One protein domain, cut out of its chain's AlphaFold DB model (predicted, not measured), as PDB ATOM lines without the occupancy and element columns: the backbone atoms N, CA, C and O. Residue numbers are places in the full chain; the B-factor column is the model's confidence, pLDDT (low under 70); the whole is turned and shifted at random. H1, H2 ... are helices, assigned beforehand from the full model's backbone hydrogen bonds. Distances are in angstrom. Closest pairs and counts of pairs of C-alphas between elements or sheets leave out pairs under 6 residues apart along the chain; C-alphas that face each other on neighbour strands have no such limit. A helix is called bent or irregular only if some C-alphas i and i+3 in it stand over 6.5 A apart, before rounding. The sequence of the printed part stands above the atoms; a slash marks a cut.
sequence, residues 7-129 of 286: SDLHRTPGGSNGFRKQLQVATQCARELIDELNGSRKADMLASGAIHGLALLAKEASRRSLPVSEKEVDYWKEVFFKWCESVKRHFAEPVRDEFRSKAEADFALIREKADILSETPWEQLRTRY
ATOM      1  N   SER A   7     -27.356 -20.662 -43.133       37.78
ATOM      2  CA  SER A   7     -26.846 -19.516 -42.369       37.78
ATOM      3  C   SER A   7     -27.941 -18.505 -41.981       37.78
ATOM      4  O   SER A   7     -27.863 -17.906 -40.906       37.78
ATOM      5  N   ASP A   8     -29.007 -18.374 -42.777       32.25
ATOM      6  CA  ASP A   8     -30.147 -17.494 -42.507       32.25
ATOM      7  C   ASP A   8     -31.114 -18.073 -41.460       32.25
ATOM      8  O   ASP A   8     -31.728 -17.314 -40.706       32.25
ATOM      9  N   LEU A   9     -31.189 -19.403 -41.316       35.50
ATOM     10  CA  LEU A   9     -31.969 -20.070 -40.257       35.50
ATOM     11  C   LEU A   9     -31.330 -19.897 -38.864       35.50
ATOM     12  O   LEU A   9     -32.033 -19.919 -37.852       35.50
ATOM     13  N   HIS A  10     -30.018 -19.652 -38.803       37.25
ATOM     14  CA  HIS A  10     -29.278 -19.412 -37.559       37.25
ATOM     15  C   HIS A  10     -29.364 -17.964 -37.041       37.25
ATOM     16  O   HIS A  10     -28.899 -17.687 -35.935       37.25
ATOM     17  N   ARG A  11     -29.971 -17.035 -37.797       37.75
ATOM     18  CA  ARG A  11     -30.083 -15.612 -37.413       37.75
ATOM     19  C   ARG A  11     -31.227 -15.306 -36.447       37.75
ATOM     20  O   ARG A  11     -31.294 -14.197 -35.923       37.75
ATOM     21  N   THR A  12     -32.106 -16.270 -36.166       36.66
ATOM     22  CA  THR A  12     -33.122 -16.124 -35.116       36.66
ATOM     23  C   THR A  12     -32.644 -16.775 -33.811       36.66
ATOM     24  O   THR A  12     -32.203 -17.928 -33.828       36.66
ATOM     25  N   PRO A  13     -32.757 -16.096 -32.652       38.28
ATOM     26  CA  PRO A  13     -32.375 -16.659 -31.351       38.28
ATOM     27  C   PRO A  13     -33.021 -18.026 -31.045       38.28
ATOM     28  O   PRO A  13     -32.413 -18.867 -30.384       38.28
ATOM     29  N   GLY A  14     -34.224 -18.287 -31.577       38.69
ATOM     30  CA  GLY A  14     -34.923 -19.571 -31.447       38.69
ATOM     31  C   GLY A  14     -34.305 -20.724 -32.254       38.69
ATOM     32  O   GLY A  14     -34.251 -21.849 -31.756       38.69
ATOM     33  N   GLY A  15     -33.782 -20.461 -33.458       43.16
ATOM     34  CA  GLY A  15     -33.165 -21.483 -34.316       43.16
ATOM     35  C   GLY A  15     -31.832 -22.002 -33.767       43.16
ATOM     36  O   GLY A  15     -31.576 -23.206 -33.768       43.16
ATOM     37  N   SER A  16     -31.017 -21.105 -33.201       54.12
ATOM     38  CA  SER A  16     -29.735 -21.455 -32.565       54.12
ATOM     39  C   SER A  16     -29.918 -22.345 -31.322       54.12
ATOM     40  O   SER A  16     -29.207 -23.339 -31.147       54.12
ATOM     41  N   ASN A  17     -30.935 -22.065 -30.498       56.38
ATOM     42  CA  ASN A  17     -31.260 -22.883 -29.325       56.38
ATOM     43  C   ASN A  17     -31.833 -24.260 -29.701       56.38
ATOM     44  O   ASN A  17     -31.468 -25.264 -29.085       56.38
ATOM     45  N   GLY A  18     -32.692 -24.329 -30.724       58.03
ATOM     46  CA  GLY A  18     -33.239 -25.594 -31.227       58.03
ATOM     47  C   GLY A  18     -32.152 -26.531 -31.755       58.03
ATOM     48  O   GLY A  18     -32.113 -27.706 -31.386       58.03
ATOM     49  N   PHE A  19     -31.216 -25.995 -32.540       64.75
ATOM     50  CA  PHE A  19     -30.082 -26.756 -33.062       64.75
ATOM     51  C   PHE A  19     -29.149 -27.248 -31.944       64.75
ATOM     52  O   PHE A  19     -28.801 -28.428 -31.903       64.75
ATOM     53  N   ARG A  20     -28.828 -26.397 -30.955       67.88
ATOM     54  CA  ARG A  20     -28.035 -26.804 -29.778       67.88
ATOM     55  C   ARG A  20     -28.686 -27.961 -29.013       67.88
ATOM     56  O   ARG A  20     -27.995 -28.893 -28.605       67.88
ATOM     57  N   LYS A  21     -30.011 -27.937 -28.844       67.25
ATOM     58  CA  LYS A  21     -30.754 -29.019 -28.183       67.25
ATOM     59  C   LYS A  21     -30.700 -30.324 -28.981       67.25
ATOM     60  O   LYS A  21     -30.551 -31.389 -28.388       67.25
ATOM     61  N   GLN A  22     -30.776 -30.259 -30.310       70.69
ATOM     62  CA  GLN A  22     -30.613 -31.440 -31.163       70.69
ATOM     63  C   GLN A  22     -29.206 -32.037 -31.051       70.69
ATOM     64  O   GLN A  22     -29.088 -33.251 -30.906       70.69
ATOM     65  N   LEU A  23     -28.156 -31.204 -31.014       72.12
ATOM     66  CA  LEU A  23     -26.784 -31.669 -30.773       72.12
ATOM     67  C   LEU A  23     -26.654 -32.374 -29.417       72.12
ATOM     68  O   LEU A  23     -26.047 -33.441 -29.341       72.12
ATOM     69  N   GLN A  24     -27.259 -31.833 -28.355       76.00
ATOM     70  CA  GLN A  24     -27.271 -32.464 -27.027       76.00
ATOM     71  C   GLN A  24     -27.971 -33.828 -27.034       76.00
ATOM     72  O   GLN A  24     -27.421 -34.800 -26.520       76.00
ATOM     73  N   VAL A  25     -29.161 -33.918 -27.637       74.38
ATOM     74  CA  VAL A  25     -29.921 -35.175 -27.724       74.38
ATOM     75  C   VAL A  25     -29.174 -36.214 -28.558       74.38
ATOM     76  O   VAL A  25     -29.072 -37.366 -28.141       74.38
ATOM     77  N   ALA A  26     -28.613 -35.820 -29.703       75.94
ATOM     78  CA  ALA A  26     -27.838 -36.714 -30.557       75.94
ATOM     79  C   ALA A  26     -26.563 -37.211 -29.858       75.94
ATOM     80  O   ALA A  26     -26.259 -38.401 -29.917       75.94
ATOM     81  N   THR A  27     -25.871 -36.331 -29.129       85.56
ATOM     82  CA  THR A  27     -24.689 -36.690 -28.327       85.56
ATOM     83  C   THR A  27     -25.047 -37.701 -27.237       85.56
ATOM     84  O   THR A  27     -24.363 -38.708 -27.086       85.56
ATOM     85  N   GLN A  28     -26.145 -37.480 -26.507       82.56
ATOM     86  CA  GLN A  28     -26.596 -38.410 -25.468       82.56
ATOM     87  C   GLN A  28     -27.037 -39.762 -26.049       82.56
ATOM     88  O   GLN A  28     -26.720 -40.802 -25.483       82.56
ATOM     89  N   CYS A  29     -27.725 -39.759 -27.192       79.06
ATOM     90  CA  CYS A  29     -28.125 -40.983 -27.886       79.06
ATOM     91  C   CYS A  29     -26.904 -41.803 -28.332       79.06
ATOM     92  O   CYS A  29     -26.856 -43.011 -28.105       79.06
ATOM     93  N   ALA A  30     -25.895 -41.147 -28.917       84.69
ATOM     94  CA  ALA A  30     -24.636 -41.791 -29.276       84.69
ATOM     95  C   ALA A  30     -23.949 -42.395 -28.043       84.69
ATOM     96  O   ALA A  30     -23.576 -43.563 -28.077       84.69
ATOM     97  N   ARG A  31     -23.867 -41.645 -26.937       84.31
ATOM     98  CA  ARG A  31     -23.296 -42.110 -25.665       84.31
ATOM     99  C   ARG A  31     -23.943 -43.405 -25.175       84.31
ATOM    100  O   ARG A  31     -23.254 -44.400 -24.987       84.31
ATOM    101  N   GLU A  32     -25.266 -43.394 -25.020       80.81
ATOM    102  CA  GLU A  32     -26.033 -44.537 -24.505       80.81
ATOM    103  C   GLU A  32     -25.877 -45.774 -25.397       80.81
ATOM    104  O   GLU A  32     -25.665 -46.878 -24.902       80.81
ATOM    105  N   LEU A  33     -25.935 -45.598 -26.720       77.56
ATOM    106  CA  LEU A  33     -25.812 -46.715 -27.653       77.56
ATOM    107  C   LEU A  33     -24.386 -47.269 -27.714       77.56
ATOM    108  O   LEU A  33     -24.230 -48.480 -27.832       77.56
ATOM    109  N   ILE A  34     -23.358 -46.422 -27.626       83.44
ATOM    110  CA  ILE A  34     -21.959 -46.868 -27.607       83.44
ATOM    111  C   ILE A  34     -21.646 -47.656 -26.332       83.44
ATOM    112  O   ILE A  34     -21.007 -48.705 -26.419       83.44
ATOM    113  N   ASP A  35     -22.115 -47.192 -25.171       78.38
ATOM    114  CA  ASP A  35     -21.876 -47.870 -23.892       78.38
ATOM    115  C   ASP A  35     -22.570 -49.245 -23.808       78.38
ATOM    116  O   ASP A  35     -22.101 -50.134 -23.098       78.38
ATOM    117  N   GLU A  36     -23.651 -49.451 -24.568       74.19
ATOM    118  CA  GLU A  36     -24.402 -50.713 -24.625       74.19
ATOM    119  C   GLU A  36     -23.968 -51.678 -25.755       74.19
ATOM    120  O   GLU A  36     -24.547 -52.765 -25.896       74.19
ATOM    121  N   LEU A  37     -22.966 -51.328 -26.572       68.06
ATOM    122  CA  LEU A  37     -22.488 -52.181 -27.671       68.06
ATOM    123  C   LEU A  37     -22.005 -53.557 -27.182       68.06
ATOM    124  O   LEU A  37     -21.315 -53.669 -26.171       68.06
ATOM    125  N   ASN A  38     -22.339 -54.620 -27.925       63.81
ATOM    126  CA  ASN A  38     -22.206 -56.040 -27.539       63.81
ATOM    127  C   ASN A  38     -23.056 -56.490 -26.330       63.81
ATOM    128  O   ASN A  38     -23.136 -57.691 -26.068       63.81
ATOM    129  N   GLY A  39     -23.681 -55.573 -25.586       57.75
ATOM    130  CA  GLY A  39     -24.580 -55.884 -24.468       57.75
ATOM    131  C   GLY A  39     -26.062 -55.855 -24.850       57.75
ATOM    132  O   GLY A  39     -26.884 -56.509 -24.207       57.75
ATOM    133  N   SER A  40     -26.413 -55.133 -25.917       61.38
ATOM    134  CA  SER A  40     -27.793 -54.853 -26.315       61.38
ATOM    135  C   SER A  40     -27.975 -54.986 -27.825       61.38
ATOM    136  O   SER A  40     -27.377 -54.254 -28.611       61.38
ATOM    137  N   ARG A  41     -28.902 -55.856 -28.256       61.69
ATOM    138  CA  ARG A  41     -29.267 -55.991 -29.681       61.69
ATOM    139  C   ARG A  41     -29.735 -54.661 -30.282       61.69
ATOM    140  O   ARG A  41     -29.520 -54.402 -31.460       61.69
ATOM    141  N   LYS A  42     -30.403 -53.827 -29.480       63.03
ATOM    142  CA  LYS A  42     -30.853 -52.499 -29.908       63.03
ATOM    143  C   LYS A  42     -29.657 -51.578 -30.159       63.03
ATOM    144  O   LYS A  42     -29.654 -50.879 -31.167       63.03
ATOM    145  N   ALA A  43     -28.661 -51.609 -29.276       62.12
ATOM    146  CA  ALA A  43     -27.429 -50.851 -29.441       62.12
ATOM    147  C   ALA A  43     -26.673 -51.280 -30.702       62.12
ATOM    148  O   ALA A  43     -26.388 -50.439 -31.552       62.12
ATOM    149  N   ASP A  44     -26.486 -52.588 -30.898       65.19
ATOM    150  CA  ASP A  44     -25.811 -53.142 -32.078       65.19
ATOM    151  C   ASP A  44     -26.495 -52.745 -33.399       65.19
ATOM    152  O   ASP A  44     -25.841 -52.567 -34.425       65.19
ATOM    153  N   MET A  45     -27.823 -52.588 -33.393       72.31
ATOM    154  CA  MET A  45     -28.581 -52.186 -34.580       72.31
ATOM    155  C   MET A  45     -28.536 -50.680 -34.864       72.31
ATOM    156  O   MET A  45     -28.676 -50.289 -36.021       72.31
ATOM    157  N   LEU A  46     -28.418 -49.834 -33.835       74.06
ATOM    158  CA  LEU A  46     -28.674 -48.393 -33.957       74.06
ATOM    159  C   LEU A  46     -27.434 -47.515 -33.770       74.06
ATOM    160  O   LEU A  46     -27.445 -46.370 -34.222       74.06
ATOM    161  N   ALA A  47     -26.369 -48.019 -33.139       79.56
ATOM    162  CA  ALA A  47     -25.192 -47.220 -32.799       79.56
ATOM    163  C   ALA A  47     -24.532 -46.582 -34.030       79.56
ATOM    164  O   ALA A  47     -24.193 -45.403 -34.003       79.56
ATOM    165  N   SER A  48     -24.408 -47.322 -35.136       84.19
ATOM    166  CA  SER A  48     -23.826 -46.801 -36.380       84.19
ATOM    167  C   SER A  48     -24.627 -45.629 -36.954       84.19
ATOM    168  O   SER A  48     -24.052 -44.611 -37.332       84.19
ATOM    169  N   GLY A  49     -25.958 -45.735 -36.953       76.12
ATOM    170  CA  GLY A  49     -26.852 -44.660 -37.381       76.12
ATOM    171  C   GLY A  49     -26.801 -43.446 -36.454       76.12
ATOM    172  O   GLY A  49     -26.852 -42.316 -36.930       76.12
ATOM    173  N   ALA A  50     -26.652 -43.661 -35.145       80.75
ATOM    174  CA  ALA A  50     -26.517 -42.577 -34.177       80.75
ATOM    175  C   ALA A  50     -25.194 -41.811 -34.338       80.75
ATOM    176  O   ALA A  50     -25.205 -40.581 -34.323       80.75
ATOM    177  N   ILE A  51     -24.077 -42.516 -34.560       88.12
ATOM    178  CA  ILE A  51     -22.775 -41.898 -34.858       88.12
ATOM    179  C   ILE A  51     -22.839 -41.108 -36.166       88.12
ATOM    180  O   ILE A  51     -22.463 -39.937 -36.189       88.12
ATOM    181  N   HIS A  52     -23.392 -41.701 -37.224       86.31
ATOM    182  CA  HIS A  52     -23.525 -41.017 -38.505       86.31
ATOM    183  C   HIS A  52     -24.433 -39.779 -38.411       86.31
ATOM    184  O   HIS A  52     -24.090 -38.701 -38.893       86.31
ATOM    185  N   GLY A  53     -25.576 -39.896 -37.728       79.56
ATOM    186  CA  GLY A  53     -26.485 -38.774 -37.493       79.56
ATOM    187  C   GLY A  53     -25.832 -37.642 -36.698       79.56
ATOM    188  O   GLY A  53     -26.001 -36.472 -37.040       79.56
ATOM    189  N   LEU A  54     -25.033 -37.975 -35.678       87.44
ATOM    190  CA  LEU A  54     -24.263 -36.987 -34.924       87.44
ATOM    191  C   LEU A  54     -23.199 -36.309 -35.796       87.44
ATOM    192  O   LEU A  54     -23.048 -35.093 -35.709       87.44
ATOM    193  N   ALA A  55     -22.505 -37.049 -36.663       85.50
ATOM    194  CA  ALA A  55     -21.527 -36.489 -37.594       85.50
ATOM    195  C   ALA A  55     -22.173 -35.522 -38.602       85.50
ATOM    196  O   ALA A  55     -21.649 -34.432 -38.835       85.50
ATOM    197  N   LEU A  56     -23.349 -35.859 -39.143       83.06
ATOM    198  CA  LEU A  56     -24.108 -34.959 -40.018       83.06
ATOM    199  C   LEU A  56     -24.480 -33.651 -39.313       83.06
ATOM    200  O   LEU A  56     -24.314 -32.577 -39.886       83.06
ATOM    201  N   LEU A  57     -24.927 -33.724 -38.057       80.00
ATOM    202  CA  LEU A  57     -25.212 -32.529 -37.260       80.00
ATOM    203  C   LEU A  57     -23.932 -31.741 -36.936       80.00
ATOM    204  O   LEU A  57     -23.930 -30.515 -37.008       80.00
ATOM    205  N   ALA A  58     -22.832 -32.429 -36.630       84.19
ATOM    206  CA  ALA A  58     -21.532 -31.822 -36.354       84.19
ATOM    207  C   ALA A  58     -20.975 -31.051 -37.563       84.19
ATOM    208  O   ALA A  58     -20.335 -30.010 -37.389       84.19
ATOM    209  N   LYS A  59     -21.251 -31.523 -38.785       83.50
ATOM    210  CA  LYS A  59     -20.864 -30.855 -40.036       83.50
ATOM    211  C   LYS A  59     -21.384 -29.419 -40.105       83.50
ATOM    212  O   LYS A  59     -20.617 -28.507 -40.407       83.50
ATOM    213  N   GLU A  60     -22.663 -29.248 -39.784       79.12
ATOM    214  CA  GLU A  60     -23.376 -27.966 -39.817       79.12
ATOM    215  C   GLU A  60     -23.115 -27.117 -38.563       79.12
ATOM    216  O   GLU A  60     -23.423 -25.928 -38.515       79.12
ATOM    217  N   ALA A  61     -22.527 -27.716 -37.527       72.44
ATOM    218  CA  ALA A  61     -22.267 -27.038 -36.275       72.44
ATOM    219  C   ALA A  61     -21.028 -26.130 -36.352       72.44
ATOM    220  O   ALA A  61     -20.031 -26.421 -37.029       72.44
ATOM    221  N   SER A  62     -21.057 -25.018 -35.609       72.69
ATOM    222  CA  SER A  62     -19.881 -24.164 -35.445       72.69
ATOM    223  C   SER A  62     -18.736 -24.947 -34.795       72.69
ATOM    224  O   SER A  62     -18.937 -25.970 -34.137       72.69
ATOM    225  N   ARG A  63     -17.495 -24.496 -34.991       66.69
ATOM    226  CA  ARG A  63     -16.334 -25.134 -34.357       66.69
ATOM    227  C   ARG A  63     -16.505 -25.129 -32.832       66.69
ATOM    228  O   ARG A  63     -16.896 -24.097 -32.293       66.69
ATOM    229  N   ARG A  64     -16.178 -26.250 -32.170       65.31
ATOM    230  CA  ARG A  64     -16.314 -26.432 -30.711       65.31
ATOM    231  C   ARG A  64     -17.727 -26.127 -30.209       65.31
ATOM    232  O   ARG A  64     -17.941 -25.213 -29.425       65.31
ATOM    233  N   SER A  65     -18.707 -26.867 -30.707       72.69
ATOM    234  CA  SER A  65     -20.114 -26.694 -30.317       72.69
ATOM    235  C   SER A  65     -20.778 -27.982 -29.852       72.69
ATOM    236  O   SER A  65     -21.897 -27.938 -29.332       72.69
ATOM    237  N   LEU A  66     -20.106 -29.127 -30.013       78.06
ATOM    238  CA  LEU A  66     -20.613 -30.386 -29.503       78.06
ATOM    239  C   LEU A  66     -20.374 -30.489 -27.993       78.06
ATOM    240  O   LEU A  66     -19.251 -30.269 -27.539       78.06
ATOM    241  N   PRO A  67     -21.389 -30.903 -27.216       79.00
ATOM    242  CA  PRO A  67     -21.287 -31.100 -25.771       79.00
ATOM    243  C   PRO A  67     -20.610 -32.442 -25.431       79.00
ATOM    244  O   PRO A  67     -21.128 -33.238 -24.648       79.00
ATOM    245  N   VAL A  68     -19.458 -32.706 -26.044       83.62
ATOM    246  CA  VAL A  68     -18.666 -33.934 -25.917       83.62
ATOM    247  C   VAL A  68     -17.193 -33.551 -25.855       83.62
ATOM    248  O   VAL A  68     -16.763 -32.642 -26.566       83.62
ATOM    249  N   SER A  69     -16.419 -34.243 -25.021       84.94
ATOM    250  CA  SER A  69     -14.972 -34.023 -24.961       84.94
ATOM    251  C   SER A  69     -14.248 -34.814 -26.052       84.94
ATOM    252  O   SER A  69     -14.661 -35.913 -26.411       84.94
ATOM    253  N   GLU A  70     -13.110 -34.311 -26.534       87.25
ATOM    254  CA  GLU A  70     -12.251 -35.053 -27.469       87.25
ATOM    255  C   GLU A  70     -11.895 -36.461 -26.947       87.25
ATOM    256  O   GLU A  70     -11.940 -37.439 -27.691       87.25
ATOM    257  N   LYS A  71     -11.606 -36.581 -25.645       85.75
ATOM    258  CA  LYS A  71     -11.285 -37.863 -24.994       85.75
ATOM    259  C   LYS A  71     -12.451 -38.849 -25.025       85.75
ATOM    260  O   LYS A  71     -12.245 -40.043 -25.217       85.75
ATOM    261  N   GLU A  72     -13.666 -38.355 -24.821       86.81
ATOM    262  CA  GLU A  72     -14.877 -39.167 -24.897       86.81
ATOM    263  C   GLU A  72     -15.105 -39.677 -26.326       86.81
ATOM    264  O   GLU A  72     -15.401 -40.854 -26.513       86.81
ATOM    265  N   VAL A  73     -14.866 -38.837 -27.337       91.12
ATOM    266  CA  VAL A  73     -14.954 -39.251 -28.747       91.12
ATOM    267  C   VAL A  73     -13.897 -40.305 -29.090       91.12
ATOM    268  O   VAL A  73     -14.216 -41.276 -29.775       91.12
ATOM    269  N   ASP A  74     -12.661 -40.168 -28.596       90.50
ATOM    270  CA  ASP A  74     -11.619 -41.194 -28.778       90.50
ATOM    271  C   ASP A  74     -12.018 -42.527 -28.151       90.50
ATOM    272  O   ASP A  74     -11.838 -43.585 -28.756       90.50
ATOM    273  N   TYR A  75     -12.595 -42.474 -26.952       89.00
ATOM    274  CA  TYR A  75     -13.109 -43.657 -26.286       89.00
ATOM    275  C   TYR A  75     -14.246 -44.304 -27.088       89.00
ATOM    276  O   TYR A  75     -14.212 -45.511 -27.330       89.00
ATOM    277  N   TRP A  76     -15.226 -43.521 -27.553       92.25
ATOM    278  CA  TRP A  76     -16.313 -44.048 -28.379       92.25
ATOM    279  C   TRP A  76     -15.788 -44.701 -29.648       92.25
ATOM    280  O   TRP A  76     -16.231 -45.793 -30.001       92.25
ATOM    281  N   LYS A  77     -14.808 -44.066 -30.295       94.81
ATOM    282  CA  LYS A  77     -14.131 -44.603 -31.471       94.81
ATOM    283  C   LYS A  77     -13.518 -45.972 -31.168       94.81
ATOM    284  O   LYS A  77     -13.723 -46.919 -31.924       94.81
ATOM    285  N   GLU A  78     -12.802 -46.102 -30.053       92.38
ATOM    286  CA  GLU A  78     -12.192 -47.367 -29.638       92.38
ATOM    287  C   GLU A  78     -13.239 -48.469 -29.400       92.38
ATOM    288  O   GLU A  78     -13.095 -49.581 -29.916       92.38
ATOM    289  N   VAL A  79     -14.304 -48.169 -28.650       85.88
ATOM    290  CA  VAL A  79     -15.386 -49.124 -28.351       85.88
ATOM    291  C   VAL A  79     -16.107 -49.554 -29.627       85.88
ATOM    292  O   VAL A  79     -16.296 -50.750 -29.861       85.88
ATOM    293  N   PHE A  80     -16.453 -48.594 -30.483       89.81
ATOM    294  CA  PHE A  80     -17.158 -48.845 -31.733       89.81
ATOM    295  C   PHE A  80     -16.348 -49.736 -32.675       89.81
ATOM    296  O   PHE A  80     -16.883 -50.693 -33.235       89.81
ATOM    297  N   PHE A  81     -15.045 -49.485 -32.828       91.94
ATOM    298  CA  PHE A  81     -14.212 -50.325 -33.689       91.94
ATOM    299  C   PHE A  81     -13.912 -51.694 -33.080       91.94
ATOM    300  O   PHE A  81     -13.872 -52.674 -33.820       91.94
ATOM    301  N   LYS A  82     -13.804 -51.815 -31.751       85.31
ATOM    302  CA  LYS A  82     -13.770 -53.132 -31.087       85.31
ATOM    303  C   LYS A  82     -15.031 -53.949 -31.375       85.31
ATOM    304  O   LYS A  82     -14.933 -55.147 -31.631       85.31
ATOM    305  N   TRP A  83     -16.199 -53.308 -31.372       85.81
ATOM    306  CA  TRP A  83     -17.456 -53.935 -31.778       85.81
ATOM    307  C   TRP A  83     -17.475 -54.292 -33.273       85.81
ATOM    308  O   TRP A  83     -17.806 -55.419 -33.623       85.81
ATOM    309  N   CYS A  84     -17.020 -53.406 -34.163       81.19
ATOM    310  CA  CYS A  84     -16.907 -53.722 -35.593       81.19
ATOM    311  C   CYS A  84     -16.068 -54.986 -35.826       81.19
ATOM    312  O   CYS A  84     -16.442 -55.845 -36.624       81.19
ATOM    313  N   GLU A  85     -14.961 -55.138 -35.098       84.25
ATOM    314  CA  GLU A  85     -14.105 -56.322 -35.169       84.25
ATOM    315  C   GLU A  85     -14.790 -57.602 -34.654       84.25
ATOM    316  O   GLU A  85     -14.492 -58.686 -35.166       84.25
ATOM    317  N   SER A  86     -15.719 -57.506 -33.691       78.19
ATOM    318  CA  SER A  86     -16.471 -58.660 -33.176       78.19
ATOM    319  C   SER A  86     -17.512 -59.157 -34.184       78.19
ATOM    320  O   SER A  86     -17.649 -60.367 -34.385       78.19
ATOM    321  N   VAL A  87     -18.178 -58.238 -34.892       74.75
ATOM    322  CA  VAL A  87     -19.236 -58.562 -35.864       74.75
ATOM    323  C   VAL A  87     -18.732 -58.703 -37.297       74.75
ATOM    324  O   VAL A  87     -19.486 -59.160 -38.160       74.75
ATOM    325  N   LYS A  88     -17.459 -58.367 -37.572       76.38
ATOM    326  CA  LYS A  88     -16.920 -58.295 -38.937       76.38
ATOM    327  C   LYS A  88     -17.268 -59.529 -39.749       76.38
ATOM    328  O   LYS A  88     -17.764 -59.383 -40.853       76.38
ATOM    329  N   ARG A  89     -17.123 -60.730 -39.172       75.75
ATOM    330  CA  ARG A  89     -17.326 -62.036 -39.835       75.75
ATOM    331  C   ARG A  89     -18.659 -62.167 -40.589       75.75
ATOM    332  O   ARG A  89     -18.720 -62.969 -41.515       75.75
ATOM    333  N   HIS A  90     -19.675 -61.377 -40.246       75.50
ATOM    334  CA  HIS A  90     -21.002 -61.400 -40.863       75.50
ATOM    335  C   HIS A  90     -21.139 -60.605 -42.175       75.50
ATOM    336  O   HIS A  90     -22.154 -60.741 -42.851       75.50
ATOM    337  N   PHE A  91     -20.148 -59.799 -42.563       72.38
ATOM    338  CA  PHE A  91     -20.237 -58.898 -43.727       72.38
ATOM    339  C   PHE A  91     -19.228 -59.271 -44.824       72.38
ATOM    340  O   PHE A  91     -18.335 -60.060 -44.567       72.38
ATOM    341  N   ALA A  92     -19.293 -58.736 -46.042       81.19
ATOM    342  CA  ALA A  92     -18.219 -58.940 -47.030       81.19
ATOM    343  C   ALA A  92     -17.052 -57.965 -46.778       81.19
ATOM    344  O   ALA A  92     -17.303 -56.836 -46.370       81.19
ATOM    345  N   GLU A  93     -15.801 -58.366 -47.031       83.19
ATOM    346  CA  GLU A  93     -14.603 -57.529 -46.795       83.19
ATOM    347  C   GLU A  93     -14.698 -56.117 -47.408       83.19
ATOM    348  O   GLU A  93     -14.575 -55.160 -46.646       83.19
ATOM    349  N   PRO A  94     -15.099 -55.937 -48.684       79.69
ATOM    350  CA  PRO A  94     -15.236 -54.598 -49.267       79.69
ATOM    351  C   PRO A  94     -16.258 -53.714 -48.538       79.69
ATOM    352  O   PRO A  94     -16.053 -52.515 -48.378       79.69
ATOM    353  N   VAL A  95     -17.352 -54.314 -48.056       75.31
ATOM    354  CA  VAL A  95     -18.420 -53.608 -47.331       75.31
ATOM    355  C   VAL A  95     -17.948 -53.204 -45.934       75.31
ATOM    356  O   VAL A  95     -18.287 -52.124 -45.455       75.31
ATOM    357  N   ARG A  96     -17.151 -54.056 -45.277       79.31
ATOM    358  CA  ARG A  96     -16.563 -53.767 -43.960       79.31
ATOM    359  C   ARG A  96     -15.569 -52.613 -44.048       79.31
ATOM    360  O   ARG A  96     -15.609 -51.732 -43.196       79.31
ATOM    361  N   ASP A  97     -14.714 -52.616 -45.064       82.75
ATOM    362  CA  ASP A  97     -13.672 -51.602 -45.235       82.75
ATOM    363  C   ASP A  97     -14.270 -50.242 -45.603       82.75
ATOM    364  O   ASP A  97     -13.889 -49.217 -45.034       82.75
ATOM    365  N   GLU A  98     -15.277 -50.232 -46.482       83.12
ATOM    366  CA  GLU A  98     -16.030 -49.019 -46.803       83.12
ATOM    367  C   GLU A  98     -16.744 -48.461 -45.563       83.12
ATOM    368  O   GLU A  98     -16.662 -47.264 -45.279       83.12
ATOM    369  N   PHE A  99     -17.417 -49.323 -44.794       85.31
ATOM    370  CA  PHE A  99     -18.078 -48.923 -43.554       85.31
ATOM    371  C   PHE A  99     -17.085 -48.363 -42.531       85.31
ATOM    372  O   PHE A  99     -17.337 -47.315 -41.938       85.31
ATOM    373  N   ARG A 100     -15.935 -49.025 -42.359       88.31
ATOM    374  CA  ARG A 100     -14.870 -48.592 -41.450       88.31
ATOM    375  C   ARG A 100     -14.345 -47.212 -41.826       88.31
ATOM    376  O   ARG A 100     -14.290 -46.344 -40.965       88.31
ATOM    377  N   SER A 101     -14.026 -47.000 -43.101       88.75
ATOM    378  CA  SER A 101     -13.539 -45.715 -43.614       88.75
ATOM    379  C   SER A 101     -14.545 -44.580 -43.374       88.75
ATOM    380  O   SER A 101     -14.182 -43.512 -42.877       88.75
ATOM    381  N   LYS A 102     -15.839 -44.826 -43.627       87.44
ATOM    382  CA  LYS A 102     -16.906 -43.850 -43.341       87.44
ATOM    383  C   LYS A 102     -17.031 -43.550 -41.848       87.44
ATOM    384  O   LYS A 102     -17.081 -42.385 -41.469       87.44
ATOM    385  N   ALA A 103     -17.020 -44.579 -41.002       90.25
ATOM    386  CA  ALA A 103     -17.072 -44.399 -39.555       90.25
ATOM    387  C   ALA A 103     -15.847 -43.626 -39.030       90.25
ATOM    388  O   ALA A 103     -15.978 -42.786 -38.145       90.25
ATOM    389  N   GLU A 104     -14.653 -43.862 -39.584       94.31
ATOM    390  CA  GLU A 104     -13.446 -43.104 -39.234       94.31
ATOM    391  C   GLU A 104     -13.583 -41.617 -39.578       94.31
ATOM    392  O   GLU A 104     -13.200 -40.775 -38.761       94.31
ATOM    393  N   ALA A 105     -14.168 -41.295 -40.736       92.44
ATOM    394  CA  ALA A 105     -14.464 -39.921 -41.133       92.44
ATOM    395  C   ALA A 105     -15.510 -39.264 -40.214       92.44
ATOM    396  O   ALA A 105     -15.314 -38.126 -39.784       92.44
ATOM    397  N   ASP A 106     -16.569 -39.992 -39.855       92.75
ATOM    398  CA  ASP A 106     -17.604 -39.518 -38.931       92.75
ATOM    399  C   ASP A 106     -17.006 -39.190 -37.551       92.75
ATOM    400  O   ASP A 106     -17.202 -38.091 -37.029       92.75
ATOM    401  N   PHE A 107     -16.195 -40.088 -36.978       95.88
ATOM    402  CA  PHE A 107     -15.514 -39.834 -35.702       95.88
ATOM    403  C   PHE A 107     -14.516 -38.676 -35.778       95.88
ATOM    404  O   PHE A 107     -14.397 -37.920 -34.813       95.88
ATOM    405  N   ALA A 108     -13.805 -38.510 -36.897       94.44
ATOM    406  CA  ALA A 108     -12.898 -37.379 -37.085       94.44
ATOM    407  C   ALA A 108     -13.656 -36.042 -37.074       94.44
ATOM    408  O   ALA A 108     -13.223 -35.098 -36.413       94.44
ATOM    409  N   LEU A 109     -14.815 -35.987 -37.736       92.31
ATOM    410  CA  LEU A 109     -15.665 -34.802 -37.772       92.31
ATOM    411  C   LEU A 109     -16.269 -34.479 -36.398       92.31
ATOM    412  O   LEU A 109     -16.243 -33.328 -35.964       92.31
ATOM    413  N   ILE A 110     -16.769 -35.490 -35.680       91.94
ATOM    414  CA  ILE A 110     -17.278 -35.322 -34.308       91.94
ATOM    415  C   ILE A 110     -16.157 -34.814 -33.395       91.94
ATOM    416  O   ILE A 110     -16.357 -33.867 -32.635       91.94
ATOM    417  N   ARG A 111     -14.955 -35.390 -33.502       92.06
ATOM    418  CA  ARG A 111     -13.790 -34.970 -32.720       92.06
ATOM    419  C   ARG A 111     -13.412 -33.515 -32.985       92.06
ATOM    420  O   ARG A 111     -13.176 -32.776 -32.039       92.06
ATOM    421  N   GLU A 112     -13.372 -33.086 -34.245       90.94
ATOM    422  CA  GLU A 112     -13.039 -31.700 -34.615       90.94
ATOM    423  C   GLU A 112     -13.998 -30.675 -33.978       90.94
ATOM    424  O   GLU A 112     -13.620 -29.539 -33.668       90.94
ATOM    425  N   LYS A 113     -15.258 -31.078 -33.794       87.62
ATOM    426  CA  LYS A 113     -16.350 -30.229 -33.307       87.62
ATOM    427  C   LYS A 113     -16.592 -30.347 -31.799       87.62
ATOM    428  O   LYS A 113     -17.406 -29.577 -31.281       87.62
ATOM    429  N   ALA A 114     -15.889 -31.254 -31.120       86.38
ATOM    430  CA  ALA A 114     -15.896 -31.428 -29.669       86.38
ATOM    431  C   ALA A 114     -15.504 -30.129 -28.942       86.38
ATOM    432  O   ALA A 114     -14.664 -29.366 -29.426       86.38
ATOM    433  N   ASP A 115     -16.116 -29.865 -27.785       78.50
ATOM    434  CA  ASP A 115     -15.842 -28.681 -26.966       78.50
ATOM    435  C   ASP A 115     -15.557 -29.037 -25.501       78.50
ATOM    436  O   ASP A 115     -16.162 -29.931 -24.912       78.50
ATOM    437  N   ILE A 116     -14.619 -28.296 -24.911       56.88
ATOM    438  CA  ILE A 116     -14.046 -28.511 -23.574       56.88
ATOM    439  C   ILE A 116     -14.984 -28.020 -22.458       56.88
ATOM    440  O   ILE A 116     -14.790 -28.381 -21.301       56.88
ATOM    441  N   LEU A 117     -16.033 -27.249 -22.771       51.16
ATOM    442  CA  LEU A 117     -16.957 -26.717 -21.757       51.16
ATOM    443  C   LEU A 117     -17.781 -27.783 -21.022       51.16
ATOM    444  O   LEU A 117     -18.447 -27.458 -20.040       51.16
ATOM    445  N   SER A 118     -17.731 -29.044 -21.453       48.22
ATOM    446  CA  SER A 118     -18.298 -30.139 -20.686       48.22
ATOM    447  C   SER A 118     -17.195 -30.826 -19.870       48.22
ATOM    448  O   SER A 118     -16.612 -31.839 -20.255       48.22
ATOM    449  N   GLU A 119     -16.974 -30.334 -18.647       44.66
ATOM    450  CA  GLU A 119     -16.631 -31.219 -17.525       44.66
ATOM    451  C   GLU A 119     -17.825 -32.160 -17.285       44.66
ATOM    452  O   GLU A 119     -18.483 -32.149 -16.247       44.66
ATOM    453  N   THR A 120     -18.185 -32.951 -18.296       50.75
ATOM    454  CA  THR A 120     -19.122 -34.039 -18.113       50.75
ATOM    455  C   THR A 120     -18.364 -35.036 -17.252       50.75
ATOM    456  O   THR A 120     -17.287 -35.478 -17.665       50.75
ATOM    457  N   PRO A 121     -18.890 -35.440 -16.087       54.41
ATOM    458  CA  PRO A 121     -18.297 -36.484 -15.264       54.41
ATOM    459  C   PRO A 121     -18.502 -37.849 -15.944       54.41
ATOM    460  O   PRO A 121     -18.890 -38.810 -15.297       54.41
ATOM    461  N   TRP A 122     -18.307 -37.949 -17.263       53.12
ATOM    462  CA  TRP A 122     -18.585 -39.129 -18.074       53.12
ATOM    463  C   TRP A 122     -17.729 -40.309 -17.593       53.12
ATOM    464  O   TRP A 122     -18.239 -41.412 -17.438       53.12
ATOM    465  N   GLU A 123     -16.468 -40.060 -17.219       53.38
ATOM    466  CA  GLU A 123     -15.591 -41.062 -16.602       53.38
ATOM    467  C   GLU A 123     -16.144 -41.540 -15.242       53.38
ATOM    468  O   GLU A 123     -16.091 -42.732 -14.928       53.38
ATOM    469  N   GLN A 124     -16.751 -40.648 -14.448       47.34
ATOM    470  CA  GLN A 124     -17.402 -40.997 -13.174       47.34
ATOM    471  C   GLN A 124     -18.767 -41.690 -13.371       47.34
ATOM    472  O   GLN A 124     -19.149 -42.556 -12.587       47.34
ATOM    473  N   LEU A 125     -19.510 -41.342 -14.423       44.00
ATOM    474  CA  LEU A 125     -20.781 -41.973 -14.795       44.00
ATOM    475  C   LEU A 125     -20.557 -43.380 -15.366       44.00
ATOM    476  O   LEU A 125     -21.304 -44.292 -15.022       44.00
ATOM    477  N   ARG A 126     -19.491 -43.583 -16.149       43.84
ATOM    478  CA  ARG A 126     -19.078 -44.897 -16.659       43.84
ATOM    479  C   ARG A 126     -18.637 -45.830 -15.532       43.84
ATOM    480  O   ARG A 126     -19.019 -46.997 -15.500       43.84
ATOM    481  N   THR A 127     -17.827 -45.334 -14.597       41.97
ATOM    482  CA  THR A 127     -17.315 -46.140 -13.473       41.97
ATOM    483  C   THR A 127     -18.395 -46.528 -12.463       41.97
ATOM    484  O   THR A 127     -18.240 -47.551 -11.797       41.97
ATOM    485  N   ARG A 128     -19.528 -45.810 -12.390       40.69
ATOM    486  CA  ARG A 128     -20.681 -46.204 -11.555       40.69
ATOM    487  C   ARG A 128     -21.318 -47.548 -11.939       40.69
ATOM    488  O   ARG A 128     -22.066 -48.080 -11.127       40.69
ATOM    489  N   TYR A 129     -21.004 -48.111 -13.110       36.09
ATOM    490  CA  TYR A 129     -21.569 -49.378 -13.599       36.09
ATOM    491  C   TYR A 129     -20.540 -50.500 -13.822       36.09
ATOM    492  O   TYR A 129     -20.868 -51.522 -14.418       36.09
TER     493      TYR A 129
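What this domain is: This is residues 7 to 129 of the 286 residues of an uncharacterized protein of Planctopirus limnophila (strain ATCC 43296 / DSM 3776 / IFAM 1008 / 290) (UniProt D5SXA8). Two helical hairpins, H1 with H2 and H3 with H4, pack on each other crosswise, H2 on H4 and the last residues of H1 on H3; a short helix, H5, lies off to one side near H3, at the end of a trailing link. Residues 11 to 17, of which 13 to 17 belong to H1, stick out at one end of the longest axis, and residues 89 to 95, the turn between H3 and H4 with 93 to 95 in H4, stick out at the other. The printed part has 123 residues with five named helices, H1 to H5 in chain order, and no named strand; the class is all helix. It is compact, with a radius of gyration of the C-alphas of 15.2 A and spans of 49 by 36 by 23 A.

Where its parts are: H1, residues 13 to 35, begins with C-alpha 13 at (-32.375, -16.659, -31.351) and is 33.8 A long. H2, residues 41 to 60, is 30.4 A long, with a kink of 35 degrees near residue 48; it is irregular, C-alphas 45 and 48 being 7.4 A apart. H3, residues 70 to 90, is 30.8 A long, with a kink of 29 degrees near residue 84; it is irregular, C-alphas 86 and 89 being 7.5 A apart. H4, residues 93 to 113, is 30.5 A long and begins with C-alpha 93 at (-14.603, -57.529, -46.795). H5, residues 122 to 127, ends with C-alpha 127 at (-17.315, -46.140, -13.473).

How they stand to each other: H1 and H2 form a helical hairpin and touch, closest at the C-alphas of Leu 33 and Ala 43, 4.8 A apart, at a shallow tilt of 33 degrees, only just short of steep, opposite ways. H1 touches H3 with residues 31 to 35 alone, closest at the C-alphas of Ile 34 and Trp 76, 6.4 A, at a steep tilt of 51 degrees. H2 touches H4, closest at the C-alphas of Ala 55 and Asp 106, 5.1 A, at a steep tilt of 51 degrees, the same way. H2 and H3 are near each other, with 10 pairs of C-alphas within 10 A. H3 and H4 form the other helical hairpin, at a shallow tilt of 10 degrees, closest at the C-alphas of Glu 70 and Arg 111, 5.5 A. H5 is close to H3 but not clearly touching, the closest C-alphas being those of Glu 72 and Trp 122, 7.8 A. H1 and H4 are apart. Every O i to N i+4 pair is within hydrogen-bond range in H4 and H5; in H1 it is 18 of 19, in H2 13 of 16, in H3 15 of 17.

The domain as a whole: The two C-alphas farthest apart, those of Thr 12 and Arg 89, are 48.8 A apart. The printed part has no cut, and no link between helices is long. The mean pLDDT of the printed part is 73.1, with residues 7 to 21, 37 to 44, 63 to 64 and 116 to 129 under 70.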